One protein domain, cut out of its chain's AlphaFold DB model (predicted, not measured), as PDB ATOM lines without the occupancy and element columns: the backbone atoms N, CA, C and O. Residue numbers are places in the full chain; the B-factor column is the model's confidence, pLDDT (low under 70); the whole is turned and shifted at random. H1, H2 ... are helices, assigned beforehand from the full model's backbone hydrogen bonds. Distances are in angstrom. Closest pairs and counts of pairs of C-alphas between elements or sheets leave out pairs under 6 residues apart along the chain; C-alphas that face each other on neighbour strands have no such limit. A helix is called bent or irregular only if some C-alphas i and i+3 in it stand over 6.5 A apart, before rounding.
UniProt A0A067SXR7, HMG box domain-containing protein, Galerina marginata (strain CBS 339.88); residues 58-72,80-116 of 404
ATOM      1  N   PHE A  58     -50.942  42.463   9.984       95.81
ATOM      2  CA  PHE A  58     -49.813  42.206  10.880       95.81
ATOM      3  C   PHE A  58     -48.593  41.617  10.154       95.81
ATOM      4  O   PHE A  58     -47.454  41.956  10.471       95.81
ATOM      5  N   ILE A  59     -48.804  40.718   9.187       95.19
ATOM      6  CA  ILE A  59     -47.709  40.131   8.406       95.19
ATOM      7  C   ILE A  59     -47.051  41.195   7.522       95.19
ATOM      8  O   ILE A  59     -45.823  41.201   7.436       95.19
ATOM      9  N   LEU A  60     -47.833  42.093   6.917       94.06
ATOM     10  CA  LEU A  60     -47.312  43.234   6.159       94.06
ATOM     11  C   LEU A  60     -46.460  44.139   7.054       94.06
ATOM     12  O   LEU A  60     -45.285  44.352   6.750       94.06
ATOM     13  N   PHE A  61     -47.011  44.547   8.200       93.56
ATOM     14  CA  PHE A  61     -46.313  45.366   9.188       93.56
ATOM     15  C   PHE A  61     -45.007  44.716   9.656       93.56
ATOM     16  O   PHE A  61     -43.951  45.337   9.622       93.56
ATOM     17  N   ARG A  62     -45.032  43.430  10.026       93.19
ATOM     18  CA  ARG A  62     -43.821  42.712  10.453       93.19
ATOM     19  C   ARG A  62     -42.761  42.679   9.357       93.19
ATOM     20  O   ARG A  62     -41.577  42.825   9.651       93.19
ATOM     21  N   CYS A  63     -43.157  42.416   8.113       90.19
ATOM     22  CA  CYS A  63     -42.206  42.367   7.010       90.19
ATOM     23  C   CYS A  63     -41.548  43.727   6.763       90.19
ATOM     24  O   CYS A  63     -40.351  43.766   6.492       90.19
ATOM     25  N   ASP A  64     -42.317  44.806   6.853       89.56
ATOM     26  CA  ASP A  64     -41.812  46.170   6.738       89.56
ATOM     27  C   ASP A  64     -40.904  46.544   7.925       89.56
ATOM     28  O   ASP A  64     -39.772  46.977   7.719       89.56
ATOM     29  N   PHE A  65     -41.302  46.215   9.155       87.62
ATOM     30  CA  PHE A  65     -40.505  46.432  10.365       87.62
ATOM     31  C   PHE A  65     -39.128  45.745  10.305       87.62
ATOM     32  O   PHE A  65     -38.105  46.334  10.654       87.62
ATOM     33  N   VAL A  66     -39.084  44.499   9.813       86.19
ATOM     34  CA  VAL A  66     -37.826  43.763   9.599       86.19
ATOM     35  C   VAL A  66     -37.013  44.370   8.453       86.19
ATOM     36  O   VAL A  66     -35.794  44.474   8.558       86.19
ATOM     37  N   ARG A  67     -37.667  44.791   7.362       84.50
ATOM     38  CA  ARG A  67     -37.007  45.419   6.203       84.50
ATOM     39  C   ARG A  67     -36.325  46.730   6.586       84.50
ATOM     40  O   ARG A  67     -35.208  46.972   6.141       84.50
ATOM     41  N   GLN A  68     -36.973  47.529   7.428       81.06
ATOM     42  CA  GLN A  68     -36.443  48.791   7.941       81.06
ATOM     43  C   GLN A  68     -35.291  48.601   8.937       81.06
ATOM     44  O   GLN A  68     -34.725  49.589   9.388       81.06
ATOM     45  N   LYS A  69     -34.932  47.352   9.283       77.75
ATOM     46  CA  LYS A  69     -33.876  47.021  10.252       77.75
ATOM     47  C   LYS A  69     -34.029  47.778  11.578       77.75
ATOM     48  O   LYS A  69     -33.034  48.098  12.218       77.75
ATOM     49  N   LYS A  70     -35.277  48.021  12.011       71.31
ATOM     50  CA  LYS A  70     -35.559  48.687  13.296       71.31
ATOM     51  C   LYS A  70     -34.983  47.925  14.490       71.31
ATOM     52  O   LYS A  70     -34.735  48.513  15.529       71.31
ATOM     53  N   ILE A  71     -34.750  46.624  14.322       73.00
ATOM     54  CA  ILE A  71     -33.920  45.825  15.219       73.00
ATOM     55  C   ILE A  71     -32.631  45.516  14.458       73.00
ATOM     56  O   ILE A  71     -32.694  44.785  13.461       73.00
ATOM     57  N   PRO A  72     -31.479  46.068  14.869       71.50
ATOM     58  CA  PRO A  72     -30.215  45.728  14.240       71.50
ATOM     59  C   PRO A  72     -29.904  44.243  14.466       71.50
ATOM     60  O   PRO A  72     -30.109  43.703  15.553       71.50
ATOM     61  N   ARG A  80     -38.048  34.433  15.951       86.31
ATOM     62  CA  ARG A  80     -39.031  34.153  17.010       86.31
ATOM     63  C   ARG A  80     -39.151  35.327  17.975       86.31
ATOM     64  O   ARG A  80     -40.274  35.722  18.288       86.31
ATOM     65  N   ASN A  81     -38.026  35.884  18.416       83.19
ATOM     66  CA  ASN A  81     -37.988  37.020  19.332       83.19
ATOM     67  C   ASN A  81     -38.440  38.301  18.628       83.19
ATOM     68  O   ASN A  81     -39.329  38.978  19.140       83.19
ATOM     69  N   ILE A  82     -37.997  38.526  17.390       86.12
ATOM     70  CA  ILE A  82     -38.490  39.626  16.545       86.12
ATOM     71  C   ILE A  82     -40.023  39.588  16.437       86.12
ATOM     72  O   ILE A  82     -40.696  40.595  16.638       86.12
ATOM     73  N   SER A  83     -40.611  38.413  16.188       90.25
ATOM     74  CA  SER A  83     -42.074  38.287  16.091       90.25
ATOM     75  C   SER A  83     -42.790  38.575  17.417       90.25
ATOM     76  O   SER A  83     -43.923  39.057  17.400       90.25
ATOM     77  N   ARG A  84     -42.155  38.301  18.567       88.56
ATOM     78  CA  ARG A  84     -42.696  38.653  19.890       88.56
ATOM     79  C   ARG A  84     -42.671  40.164  20.114       88.56
ATOM     80  O   ARG A  84     -43.691  40.695  20.550       88.56
ATOM     81  N   ILE A  85     -41.560  40.826  19.781       86.25
ATOM     82  CA  ILE A  85     -41.381  42.283  19.896       86.25
ATOM     83  C   ILE A  85     -42.414  43.004  19.023       86.25
ATOM     84  O   ILE A  85     -43.259  43.737  19.534       86.25
ATOM     85  N   VAL A  86     -42.451  42.688  17.725       90.19
ATOM     86  CA  VAL A  86     -43.414  43.272  16.774       90.19
ATOM     87  C   VAL A  86     -44.856  43.000  17.206       90.19
ATOM     88  O   VAL A  86     -45.727  43.856  17.083       90.19
ATOM     89  N   GLY A  87     -45.122  41.814  17.760       92.19
ATOM     90  CA  GLY A  87     -46.436  41.463  18.285       92.19
ATOM     91  C   GLY A  87     -46.869  42.292  19.496       92.19
ATOM     92  O   GLY A  87     -48.074  42.438  19.700       92.19
ATOM     93  N   LYS A  88     -45.939  42.787  20.321       89.06
ATOM     94  CA  LYS A  88     -46.245  43.716  21.419       89.06
ATOM     95  C   LYS A  88     -46.511  45.125  20.871       89.06
ATOM     96  O   LYS A  88     -47.574  45.666  21.159       89.06
ATOM     97  N   ILE A  89     -45.639  45.630  19.992       88.81
ATOM     98  CA  ILE A  89     -45.789  46.940  19.331       88.81
ATOM     99  C   ILE A  89     -47.142  47.040  18.618       88.81
ATOM    100  O   ILE A  89     -47.920  47.955  18.864       88.81
ATOM    101  N   TRP A  90     -47.492  46.033  17.813       91.69
ATOM    102  CA  TRP A  90     -48.778  45.990  17.112       91.69
ATOM    103  C   TRP A  90     -49.980  46.082  18.061       91.69
ATOM    104  O   TRP A  90     -51.012  46.641  17.709       91.69
ATOM    105  N   ARG A  91     -49.893  45.531  19.276       91.50
ATOM    106  CA  ARG A  91     -50.989  45.637  20.251       91.50
ATOM    107  C   ARG A  91     -51.117  47.047  20.826       91.50
ATOM    108  O   ARG A  91     -52.242  47.445  21.098       91.50
ATOM    109  N   GLN A  92     -50.011  47.772  20.958       88.25
ATOM    110  CA  GLN A  92     -49.969  49.134  21.496       88.25
ATOM    111  C   GLN A  92     -50.313  50.209  20.458       88.25
ATOM    112  O   GLN A  92     -50.791  51.269  20.842       88.25
ATOM    113  N   MET A  93     -50.133  49.928  19.163       87.06
ATOM    114  CA  MET A  93     -50.528  50.841  18.088       87.06
ATOM    115  C   MET A  93     -52.028  51.168  18.140       87.06
ATOM    116  O   MET A  93     -52.880  50.286  18.344       87.06
ATOM    117  N   SER A  94     -52.348  52.430  17.889       91.56
ATOM    118  CA  SER A  94     -53.706  52.941  17.748       91.56
ATOM    119  C   SER A  94     -54.405  52.365  16.503       91.56
ATOM    120  O   SER A  94     -53.750  51.868  15.578       91.56
ATOM    121  N   PRO A  95     -55.749  52.407  16.442       91.12
ATOM    122  CA  PRO A  95     -56.487  52.003  15.247       91.12
ATOM    123  C   PRO A  95     -56.087  52.798  13.996       91.12
ATOM    124  O   PRO A  95     -55.988  52.205  12.926       91.12
ATOM    125  N   LEU A  96     -55.780  54.093  14.147       89.81
ATOM    126  CA  LEU A  96     -55.345  54.971  13.055       89.81
ATOM    127  C   LEU A  96     -54.021  54.491  12.441       89.81
ATOM    128  O   LEU A  96     -53.886  54.378  11.230       89.81
ATOM    129  N   GLU A  97     -53.057  54.103  13.275       88.50
ATOM    130  CA  GLU A  97     -51.766  53.590  12.797       88.50
ATOM    131  C   GLU A  97     -51.883  52.198  12.155       88.50
ATOM    132  O   GLU A  97     -51.028  51.799  11.362       88.50
ATOM    133  N   LYS A  98     -52.934  51.438  12.491       92.38
ATOM    134  CA  LYS A  98     -53.234  50.114  11.916       92.38
ATOM    135  C   LYS A  98     -54.031  50.191  10.619       92.38
ATOM    136  O   LYS A  98     -54.000  49.232   9.842       92.38
ATOM    137  N   GLU A  99     -54.741  51.289  10.389       94.06
ATOM    138  CA  GLU A  99     -55.563  51.528   9.204       94.06
ATOM    139  C   GLU A  99     -54.802  51.303   7.883       94.06
ATOM    140  O   GLU A  99     -55.264  50.472   7.093       94.06
ATOM    141  N   PRO A 100     -53.616  51.905   7.640       93.25
ATOM    142  CA  PRO A 100     -52.908  51.716   6.371       93.25
ATOM    143  C   PRO A 100     -52.563  50.244   6.110       93.25
ATOM    144  O   PRO A 100     -52.702  49.746   4.993       93.25
ATOM    145  N   TRP A 101     -52.189  49.501   7.153       94.31
ATOM    146  CA  TRP A 101     -51.889  48.068   7.058       94.31
ATOM    147  C   TRP A 101     -53.129  47.218   6.794       94.31
ATOM    148  O   TRP A 101     -53.042  46.173   6.146       94.31
ATOM    149  N   THR A 102     -54.276  47.651   7.314       95.19
ATOM    150  CA  THR A 102     -55.564  46.979   7.124       95.19
ATOM    151  C   THR A 102     -56.027  47.144   5.684       95.19
ATOM    152  O   THR A 102     -56.288  46.139   5.022       95.19
ATOM    153  N   LYS A 103     -55.975  48.372   5.156       95.12
ATOM    154  CA  LYS A 103     -56.269  48.670   3.751       95.12
ATOM    155  C   LYS A 103     -55.386  47.862   2.795       95.12
ATOM    156  O   LYS A 103     -55.887  47.203   1.889       95.12
ATOM    157  N   MET A 104     -54.078  47.805   3.046       91.88
ATOM    158  CA  MET A 104     -53.174  46.995   2.221       91.88
ATOM    159  C   MET A 104     -53.445  45.493   2.295       91.88
ATOM    160  O   MET A 104     -53.256  44.773   1.316       91.88
ATOM    161  N   ALA A 105     -53.868  44.988   3.453       95.44
ATOM    162  CA  ALA A 105     -54.234  43.583   3.589       95.44
ATOM    163  C   ALA A 105     -55.507  43.248   2.801       95.44
ATOM    164  O   ALA A 105     -55.616  42.152   2.248       95.44
ATOM    165  N   GLU A 106     -56.455  44.182   2.735       96.06
ATOM    166  CA  GLU A 106     -57.646  44.067   1.896       96.06
ATOM    167  C   GLU A 106     -57.285  44.095   0.410       96.06
ATOM    168  O   GLU A 106     -57.717  43.215  -0.335       96.06
ATOM    169  N   GLU A 107     -56.417  45.016  -0.009       94.88
ATOM    170  CA  GLU A 107     -55.899  45.076  -1.380       94.88
ATOM    171  C   GLU A 107     -55.164  43.782  -1.769       94.88
ATOM    172  O   GLU A 107     -55.429  43.209  -2.827       94.88
ATOM    173  N   GLU A 108     -54.301  43.253  -0.895       94.12
ATOM    174  CA  GLU A 108     -53.606  41.979  -1.111       94.12
ATOM    175  C   GLU A 108     -54.599  40.808  -1.188       94.12
ATOM    176  O   GLU A 108     -54.437  39.918  -2.024       94.12
ATOM    177  N   LYS A 109     -55.652  40.806  -0.362       95.19
ATOM    178  CA  LYS A 109     -56.717  39.792  -0.402       95.19
ATOM    179  C   LYS A 109     -57.483  39.842  -1.728       95.19
ATOM    180  O   LYS A 109     -57.709  38.789  -2.326       95.19
ATOM    181  N   ILE A 110     -57.852  41.036  -2.195       95.56
ATOM    182  CA  ILE A 110     -58.549  41.242  -3.473       95.56
ATOM    183  C   ILE A 110     -57.649  40.820  -4.636       95.56
ATOM    184  O   ILE A 110     -58.075  40.061  -5.507       95.56
ATOM    185  N   ASN A 111     -56.389  41.256  -4.640       95.12
ATOM    186  CA  ASN A 111     -55.428  40.904  -5.679       95.12
ATOM    187  C   ASN A 111     -55.174  39.390  -5.724       95.12
ATOM    188  O   ASN A 111     -55.213  38.779  -6.788       95.12
ATOM    189  N   HIS A 112     -55.006  38.754  -4.564       96.06
ATOM    190  CA  HIS A 112     -54.859  37.305  -4.474       96.06
ATOM    191  C   HIS A 112     -56.089  36.569  -5.018       96.06
ATOM    192  O   HIS A 112     -55.941  35.558  -5.699       96.06
ATOM    193  N   TYR A 113     -57.300  37.056  -4.731       95.44
ATOM    194  CA  TYR A 113     -58.531  36.476  -5.270       95.44
ATOM    195  C   TYR A 113     -58.614  36.606  -6.799       95.44
ATOM    196  O   TYR A 113     -59.013  35.658  -7.468       95.44
ATOM    197  N   ARG A 114     -58.176  37.745  -7.355       95.19
ATOM    198  CA  ARG A 114     -58.115  37.974  -8.809       95.19
ATOM    199  C   ARG A 114     -57.101  37.065  -9.506       95.19
ATOM    200  O   ARG A 114     -57.404  36.528 -10.562       95.19
ATOM    201  N   ILE A 115     -55.911  36.901  -8.924       95.38
ATOM    202  CA  ILE A 115     -54.832  36.083  -9.506       95.38
ATOM    203  C   ILE A 115     -55.136  34.585  -9.365       95.38
ATOM    204  O   ILE A 115     -54.827  33.804 -10.263       95.38
ATOM    205  N   TYR A 116     -55.746  34.179  -8.249       94.12
ATOM    206  CA  TYR A 116     -56.050  32.782  -7.936       94.12
ATOM    207  C   TYR A 116     -57.556  32.581  -7.701       94.12
ATOM    208  O   TYR A 116     -57.977  32.336  -6.560       94.12
TER     209      TYR A 116
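AT A GLANCE: This is residues 58 to 72 and 80 to 116 of the 404 residues of the protein "HMG box domain-containing protein" of Galerina marginata (strain CBS 339.88) (UniProt A0A067SXR7). What is the shape? The long helix H3 and the helix H2 make a loose V, joined near their ends by residues 93 and 94, and the short helix H1 sits in its opening, packed on both arms. The far part of the printed chain, residues 109 to 116, of which 109 to 115 belong to H3, sticks out. What is it made of? The printed part has 52 residues with three named helices, H1, H2 and H3 along the chain, and no named strand: the class is all helix. It is loose, with a radius of gyration of the C-alphas of 12.6 A, and elongated, spanning 36 by 22 by 17 A.

HOW THE PARTS SIT: What touches the longest helix? H3, residues 95 to 115, touches H1, residues 58 to 67, with residues 101 to 105 alone; the closest C-alphas, of Phe 61 and Trp 101, are 6.6 A apart, and the lines are about perpendicular at 79 degrees. Where is the remaining helix? H2, residues 80 to 92, touches H1 at a steep tilt of 61 degrees, opposite ways; the closest C-alphas, of Arg 62 and Val 86, are 6.4 A apart. H2 and H3 are close but not clearly touching, with the closest C-alphas, of Trp 90 and Lys 98, 8.0 A apart, at a steep tilt of 61 degrees, opposite ways. Are the backbones in order? In H1 every O i to N i+4 pair is within hydrogen-bond range, in H2 8 of 9 and in H3 15 of 17.

IN THESE COORDINATES: Where does H3 run? It goes 29.5 A from C-alpha 95 at (-56.487, 52.003, 15.247) to C-alpha 115 at (-54.832, 36.083, -9.506); it is irregular, but only just: C-alphas 97 and 100 are 6.8 A apart. How long are the others? H2 measures 19.1 A and H1 14.0 A, beginning at C-alpha 58 (-49.813, 42.206, 10.880).

THE WHOLE: How large is it? The two C-alphas farthest apart, of Pro 72 and Arg 114, are 37.0 A apart. Is it cut? Residues 73 to 79, in the link from H1 to H2, are not printed, and C-alphas 72 and 80 are 14.8 A apart; the link from H2 to H3 is tight. Is confidence low anywhere? No printed residue is under 70.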